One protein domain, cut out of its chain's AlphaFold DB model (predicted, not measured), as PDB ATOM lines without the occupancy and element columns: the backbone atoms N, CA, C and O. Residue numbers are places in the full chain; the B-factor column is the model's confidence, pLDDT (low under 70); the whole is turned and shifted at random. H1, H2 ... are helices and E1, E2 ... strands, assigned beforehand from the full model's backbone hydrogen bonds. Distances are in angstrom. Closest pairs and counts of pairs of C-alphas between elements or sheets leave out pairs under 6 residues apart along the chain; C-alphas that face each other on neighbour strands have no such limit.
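This is residues 212 to 265 of the 420 residues of the protein "Hypothetical protein" of Adineta steineri (UniProt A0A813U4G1). Two small two-stranded hairpins, E1 with E2 and E3 with E4, follow one another along a loose, flat shape, with the short helix H1 and strand E5 towards the far end. The 54 printed residues run E1, E2, E3, E4, H1, E5; both sheets are antiparallel, and the class is mostly strand, with under half of the residues in named elements. The radius of gyration of the C-alphas is 13.5 A and the spans are 42 by 27 by 15 A.

E1 is residues 212 to 215, from C-alpha 212 at (23.470, 104.204, 94.685); E2 is 222 to 226, 13.2 A long; E3 is 230 to 233; E4 is 240 to 243; H1 is 248 to 251; E5 is 257 to 260, 10.1 A long, ending at C-alpha 260 (25.074, 85.696, 93.936).

In the hairpin E1 and E2, N 214 and O 223 are 2.9 A apart, within hydrogen-bond range. In the hairpin E3 and E4, N 231 and O 242 are 2.8 A apart, also within range. The closest C-alphas of E2 and E4, Cys 226 and Cys 241, are 5.4 A apart; those of H1 and E5, Asn 249 and Cys 258, 6.0 A. H1 is too short for an O i to N i+4 pair; its one O i to N i+3 pair is within range. E5 pairs with no named strand.

The farthest C-alphas, Thr 219 and Asn 255, are 42.4 A apart. The printed part has no cut and no long link; pLDDT is under 70 at residues 234 to 239.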
ATOM      1  N   VAL A 212      23.230 103.099  95.607       93.69
ATOM      2  CA  VAL A 212      23.470 104.204  94.685       93.69
ATOM      3  C   VAL A 212      22.528 105.345  95.054       93.69
ATOM      4  O   VAL A 212      21.316 105.141  95.206       93.69
ATOM      5  N   CYS A 213      23.084 106.543  95.215       94.44
ATOM      6  CA  CYS A 213      22.294 107.753  95.377       94.44
ATOM      7  C   CYS A 213      21.667 108.184  94.047       94.44
ATOM      8  O   CYS A 213      22.279 108.110  92.984       94.44
ATOM      9  N   SER A 214      20.419 108.625  94.116       94.38
ATOM     10  CA  SER A 214      19.650 109.158  92.996       94.38
ATOM     11  C   SER A 214      18.631 110.178  93.507       94.38
ATOM     12  O   SER A 214      18.445 110.320  94.717       94.38
ATOM     13  N   HIS A 215      17.909 110.842  92.605       93.50
ATOM     14  CA  HIS A 215      16.837 111.770  92.968       93.50
ATOM     15  C   HIS A 215      15.457 111.221  92.601       93.50
ATOM     16  O   HIS A 215      15.260 110.587  91.564       93.50
ATOM     17  N   LYS A 216      14.458 111.487  93.449       92.69
ATOM     18  CA  LYS A 216      13.048 111.238  93.117       92.69
ATOM     19  C   LYS A 216      12.586 112.248  92.070       92.69
ATOM     20  O   LYS A 216      12.495 113.430  92.387       92.69
ATOM     21  N   SER A 217      12.170 111.782  90.894       91.88
ATOM     22  CA  SER A 217      11.764 112.639  89.767       91.88
ATOM     23  C   SER A 217      10.685 113.680  90.109       91.88
ATOM     24  O   SER A 217      10.677 114.752  89.528       91.88
ATOM     25  N   SER A 218       9.795 113.398  91.069       92.25
ATOM     26  CA  SER A 218       8.703 114.306  91.456       92.25
ATOM     27  C   SER A 218       9.069 115.372  92.491       92.25
ATOM     28  O   SER A 218       8.348 116.351  92.633       92.25
ATOM     29  N   THR A 219      10.134 115.174  93.274       92.31
ATOM     30  CA  THR A 219      10.453 116.053  94.423       92.31
ATOM     31  C   THR A 219      11.912 116.478  94.483       92.31
ATOM     32  O   THR A 219      12.286 117.207  95.397       92.31
ATOM     33  N   ASN A 220      12.746 115.953  93.586       93.31
ATOM     34  CA  ASN A 220      14.203 116.033  93.618       93.31
ATOM     35  C   ASN A 220      14.853 115.545  94.933       93.31
ATOM     36  O   ASN A 220      16.043 115.729  95.167       93.31
ATOM     37  N   ALA A 221      14.083 114.902  95.816       91.31
ATOM     38  CA  ALA A 221      14.586 114.397  97.084       91.31
ATOM     39  C   ALA A 221      15.584 113.260  96.859       91.31
ATOM     40  O   ALA A 221      15.356 112.418  95.985       91.31
ATOM     41  N   VAL A 222      16.613 113.190  97.705       91.69
ATOM     42  CA  VAL A 222      17.556 112.069  97.727       91.69
ATOM     43  C   VAL A 222      16.805 110.742  97.885       91.69
ATOM     44  O   VAL A 222      15.861 110.608  98.676       91.69
ATOM     45  N   LYS A 223      17.212 109.759  97.089       90.88
ATOM     46  CA  LYS A 223      16.701 108.393  97.052       90.88
ATOM     47  C   LYS A 223      17.878 107.431  96.947       90.88
ATOM     48  O   LYS A 223      18.580 107.407  95.941       90.88
ATOM     49  N   CYS A 224      18.014 106.577  97.950       91.56
ATOM     50  CA  CYS A 224      18.971 105.479  97.937       91.56
ATOM     51  C   CYS A 224      18.343 104.244  97.290       91.56
ATOM     52  O   CYS A 224      17.261 103.812  97.703       91.56
ATOM     53  N   ILE A 225      19.010 103.686  96.285       91.38
ATOM     54  CA  ILE A 225      18.606 102.460  95.594       91.38
ATOM     55  C   ILE A 225      19.671 101.409  95.879       91.38
ATOM     56  O   ILE A 225      20.844 101.652  95.611       91.38
ATOM     57  N   CYS A 226      19.285 100.263  96.440       93.00
ATOM     58  CA  CYS A 226      20.239  99.186  96.685       93.00
ATOM     59  C   CYS A 226      20.836  98.691  95.367       93.00
ATOM     60  O   CYS A 226      20.128  98.568  94.366       93.00
ATOM     61  N   LYS A 227      22.146  98.438  95.377       94.75
ATOM     62  CA  LYS A 227      22.840  97.779  94.269       94.75
ATOM     63  C   LYS A 227      22.246  96.383  94.060       94.75
ATOM     64  O   LYS A 227      21.655  95.813  94.980       94.75
ATOM     65  N   THR A 228      22.418  95.831  92.861       95.50
ATOM     66  CA  THR A 228      22.039  94.444  92.556       95.50
ATOM     67  C   THR A 228      22.581  93.502  93.630       95.50
ATOM     68  O   THR A 228      23.679  93.729  94.127       95.50
ATOM     69  N   GLY A 229      21.783  92.512  94.042       93.88
ATOM     70  CA  GLY A 229      22.113  91.571  95.121       93.88
ATOM     71  C   GLY A 229      21.936  92.097  96.549       93.88
ATOM     72  O   GLY A 229      22.089  91.330  97.495       93.88
ATOM     73  N   TYR A 230      21.546  93.360  96.731       94.62
ATOM     74  CA  TYR A 230      21.203  93.913  98.039       94.62
ATOM     75  C   TYR A 230      19.732  94.319  98.094       94.62
ATOM     76  O   TYR A 230      19.162  94.819  97.123       94.62
ATOM     77  N   THR A 231      19.126  94.171  99.266       91.81
ATOM     78  CA  THR A 231      17.748  94.579  99.531       91.81
ATOM     79  C   THR A 231      17.668  95.506 100.734       91.81
ATOM     80  O   THR A 231      18.550  95.535 101.597       91.81
ATOM     81  N   LYS A 232      16.602  96.305 100.789       88.44
ATOM     82  CA  LYS A 232      16.385  97.231 101.897       88.44
ATOM     83  C   LYS A 232      16.045  96.437 103.158       88.44
ATOM     84  O   LYS A 232      15.024  95.758 103.203       88.44
ATOM     85  N   SER A 233      16.852  96.601 104.198       82.31
ATOM     86  CA  SER A 233      16.587  96.082 105.538       82.31
ATOM     87  C   SER A 233      16.177  97.217 106.484       82.31
ATOM     88  O   SER A 233      16.757  98.306 106.474       82.31
ATOM     89  N   GLY A 234      15.152  96.975 107.305       69.06
ATOM     90  CA  GLY A 234      14.672  97.914 108.322       69.06
ATOM     91  C   GLY A 234      13.788  99.071 107.821       69.06
ATOM     92  O   GLY A 234      13.526  99.254 106.633       69.06
ATOM     93  N   CYS A 235      13.307  99.875 108.777       59.41
ATOM     94  CA  CYS A 235      12.277 100.906 108.565       59.41
ATOM     95  C   CYS A 235      12.837 102.339 108.402       59.41
ATOM     96  O   CYS A 235      12.089 103.312 108.407       59.41
ATOM     97  N   SER A 236      14.157 102.496 108.285       55.69
ATOM     98  CA  SER A 236      14.801 103.814 108.322       55.69
ATOM     99  C   SER A 236      14.634 104.612 107.013       55.69
ATOM    100  O   SER A 236      14.520 104.046 105.913       55.69
ATOM    101  N   CYS A 237      14.618 105.945 107.146       57.59
ATOM    102  CA  CYS A 237      14.569 106.913 106.044       57.59
ATOM    103  C   CYS A 237      15.781 106.804 105.106       57.59
ATOM    104  O   CYS A 237      15.648 107.092 103.917       57.59
ATOM    105  N   ASN A 238      16.913 106.302 105.610       61.38
ATOM    106  CA  ASN A 238      18.082 105.950 104.810       61.38
ATOM    107  C   ASN A 238      18.046 104.437 104.563       61.38
ATOM    108  O   ASN A 238      17.968 103.648 105.509       61.38
ATOM    109  N   ALA A 239      18.021 104.016 103.297       63.81
ATOM    110  CA  ALA A 239      17.984 102.596 102.966       63.81
ATOM    111  C   ALA A 239      19.285 101.930 103.437       63.81
ATOM    112  O   ALA A 239      20.358 102.225 102.913       63.81
ATOM    113  N   ILE A 240      19.185 101.045 104.430       83.94
ATOM    114  CA  ILE A 240      20.258 100.104 104.740       83.94
ATOM    115  C   ILE A 240      20.112  98.978 103.727       83.94
ATOM    116  O   ILE A 240      19.077  98.314 103.690       83.94
ATOM    117  N   CYS A 241      21.116  98.817 102.876       90.38
ATOM    118  CA  CYS A 241      21.139  97.778 101.862       90.38
ATOM    119  C   CYS A 241      21.939  96.602 102.406       90.38
ATOM    120  O   CYS A 241      23.154  96.684 102.585       90.38
ATOM    121  N   THR A 242      21.224  95.531 102.731       92.19
ATOM    122  CA  THR A 242      21.777  94.284 103.255       92.19
ATOM    123  C   THR A 242      21.804  93.259 102.136       92.19
ATOM    124  O   THR A 242      20.938  93.287 101.264       92.19
ATOM    125  N   ASP A 243      22.810  92.389 102.150       94.44
ATOM    126  CA  ASP A 243      22.895  91.249 101.240       94.44
ATOM    127  C   ASP A 243      21.549  90.507 101.214       94.44
ATOM    128  O   ASP A 243      21.005  90.137 102.263       94.44
ATOM    129  N   SER A 244      20.990  90.344 100.014       94.56
ATOM    130  CA  SER A 244      19.669  89.755  99.828       94.56
ATOM    131  C   SER A 244      19.597  88.330 100.366       94.56
ATOM    132  O   SER A 244      18.570  87.966 100.923       94.56
ATOM    133  N   CYS A 245      20.663  87.533 100.306       93.81
ATOM    134  CA  CYS A 245      20.664  86.176 100.855       93.81
ATOM    135  C   CYS A 245      20.543  86.135 102.385       93.81
ATOM    136  O   CYS A 245      20.141  85.112 102.939       93.81
ATOM    137  N   GLN A 246      20.835  87.240 103.075       93.06
ATOM    138  CA  GLN A 246      20.649  87.370 104.526       93.06
ATOM    139  C   GLN A 246      19.226  87.799 104.909       93.06
ATOM    140  O   GLN A 246      18.853  87.736 106.081       93.06
ATOM    141  N   VAL A 247      18.422  88.242 103.939       90.81
ATOM    142  CA  VAL A 247      17.051  88.715 104.146       90.81
ATOM    143  C   VAL A 247      16.101  87.793 103.393       90.81
ATOM    144  O   VAL A 247      16.084  87.775 102.169       90.81
ATOM    145  N   ASP A 248      15.302  87.019 104.128       89.38
ATOM    146  CA  ASP A 248      14.329  86.081 103.540       89.38
ATOM    147  C   ASP A 248      14.953  85.113 102.510       89.38
ATOM    148  O   ASP A 248      14.364  84.800 101.479       89.38
ATOM    149  N   ASN A 249      16.198  84.676 102.755       88.69
ATOM    150  CA  ASN A 249      16.964  83.795 101.862       88.69
ATOM    151  C   ASN A 249      17.025  84.303 100.403       88.69
ATOM    152  O   ASN A 249      17.003  83.506  99.468       88.69
ATOM    153  N   GLY A 250      17.027  85.623 100.183       90.69
ATOM    154  CA  GLY A 250      17.003  86.228  98.848       90.69
ATOM    155  C   GLY A 250      15.718  85.967  98.057       90.69
ATOM    156  O   GLY A 250      15.719  86.119  96.838       90.69
ATOM    157  N   GLY A 251      14.638  85.548  98.724       89.75
ATOM    158  CA  GLY A 251      13.408  85.069  98.091       89.75
ATOM    159  C   GLY A 251      13.502  83.633  97.564       89.75
ATOM    160  O   GLY A 251      12.587  83.166  96.887       89.75
ATOM    161  N   CYS A 252      14.594  82.919  97.848       86.31
ATOM    162  CA  CYS A 252      14.732  81.512  97.502       86.31
ATOM    163  C   CYS A 252      13.865  80.631  98.416       86.31
ATOM    164  O   CYS A 252      13.731  80.893  99.613       86.31
ATOM    165  N   GLU A 253      13.341  79.522  97.880       78.19
ATOM    166  CA  GLU A 253      12.602  78.530  98.672       78.19
ATOM    167  C   GLU A 253      13.404  78.055  99.900       78.19
ATOM    168  O   GLU A 253      14.635  78.017  99.882       78.19
ATOM    169  N   ILE A 254      12.710  77.617 100.958       73.75
ATOM    170  CA  ILE A 254      13.288  77.280 102.278       73.75
ATOM    171  C   ILE A 254      14.485  76.300 102.240       73.75
ATOM    172  O   ILE A 254      15.342  76.286 103.136       73.75
ATOM    173  N   ASN A 255      14.566  75.484 101.189       71.50
ATOM    174  CA  ASN A 255      15.595  74.465 101.006       71.50
ATOM    175  C   ASN A 255      16.618  74.782  99.903       71.50
ATOM    176  O   ASN A 255      17.557  74.008  99.722       71.50
ATOM    177  N   ALA A 256      16.468  75.894  99.190       80.19
ATOM    178  CA  ALA A 256      17.448  76.357  98.219       80.19
ATOM    179  C   ALA A 256      18.617  77.073  98.918       80.19
ATOM    180  O   ALA A 256      18.457  77.692  99.975       80.19
ATOM    181  N   ILE A 257      19.798  76.989  98.309       85.19
ATOM    182  CA  ILE A 257      20.991  77.738  98.700       85.19
ATOM    183  C   ILE A 257      20.969  79.066  97.947       85.19
ATOM    184  O   ILE A 257      21.062  79.079  96.716       85.19
ATOM    185  N   CYS A 258      20.859  80.168  98.681       91.25
ATOM    186  CA  CYS A 258      21.006  81.500  98.113       91.25
ATOM    187  C   CYS A 258      22.489  81.832  97.899       91.25
ATOM    188  O   CYS A 258      23.333  81.585  98.761       91.25
ATOM    189  N   SER A 259      22.793  82.377  96.728       92.88
ATOM    190  CA  SER A 259      24.116  82.851  96.323       92.88
ATOM    191  C   SER A 259      23.964  84.033  95.365       92.88
ATOM    192  O   SER A 259      22.843  84.362  94.979       92.88
ATOM    193  N   HIS A 260      25.070  84.651  94.958       94.56
ATOM    194  CA  HIS A 260      25.074  85.696  93.936       94.56
ATOM    195  C   HIS A 260      25.723  85.195  92.649       94.56
ATOM    196  O   HIS A 260      26.699  84.440  92.691       94.56
ATOM    197  N   ASP A 261      25.181  85.608  91.506       94.25
ATOM    198  CA  ASP A 261      25.839  85.429  90.216       94.25
ATOM    199  C   ASP A 261      27.178  86.184  90.186       94.25
ATOM    200  O   ASP A 261      27.284  87.300  90.690       94.25
ATOM    201  N   SER A 262      28.221  85.581  89.615       91.31
ATOM    202  CA  SER A 262      29.569  86.158  89.650       91.31
ATOM    203  C   SER A 262      29.744  87.393  88.766       91.31
ATOM    204  O   SER A 262      30.678  88.158  88.999       91.31
ATOM    205  N   GLU A 263      28.896  87.581  87.753       91.62
ATOM    206  CA  GLU A 263      28.988  88.701  86.810       91.62
ATOM    207  C   GLU A 263      27.976  89.799  87.139       91.62
ATOM    208  O   GLU A 263      28.331  90.978  87.178       91.62
ATOM    209  N   THR A 264      26.718  89.429  87.398       94.62
ATOM    210  CA  THR A 264      25.633  90.400  87.628       94.62
ATOM    211  C   THR A 264      25.387  90.698  89.104       94.62
ATOM    212  O   THR A 264      24.749  91.703  89.430       94.62
ATOM    213  N   TYR A 265      25.874  89.834  90.000       94.50
ATOM    214  CA  TYR A 265      25.568  89.834  91.432       94.50
ATOM    215  C   TYR A 265      24.067  89.661  91.748       94.50
ATOM    216  O   TYR A 265      23.615  89.888  92.874       94.50
TER     217      TYR A 265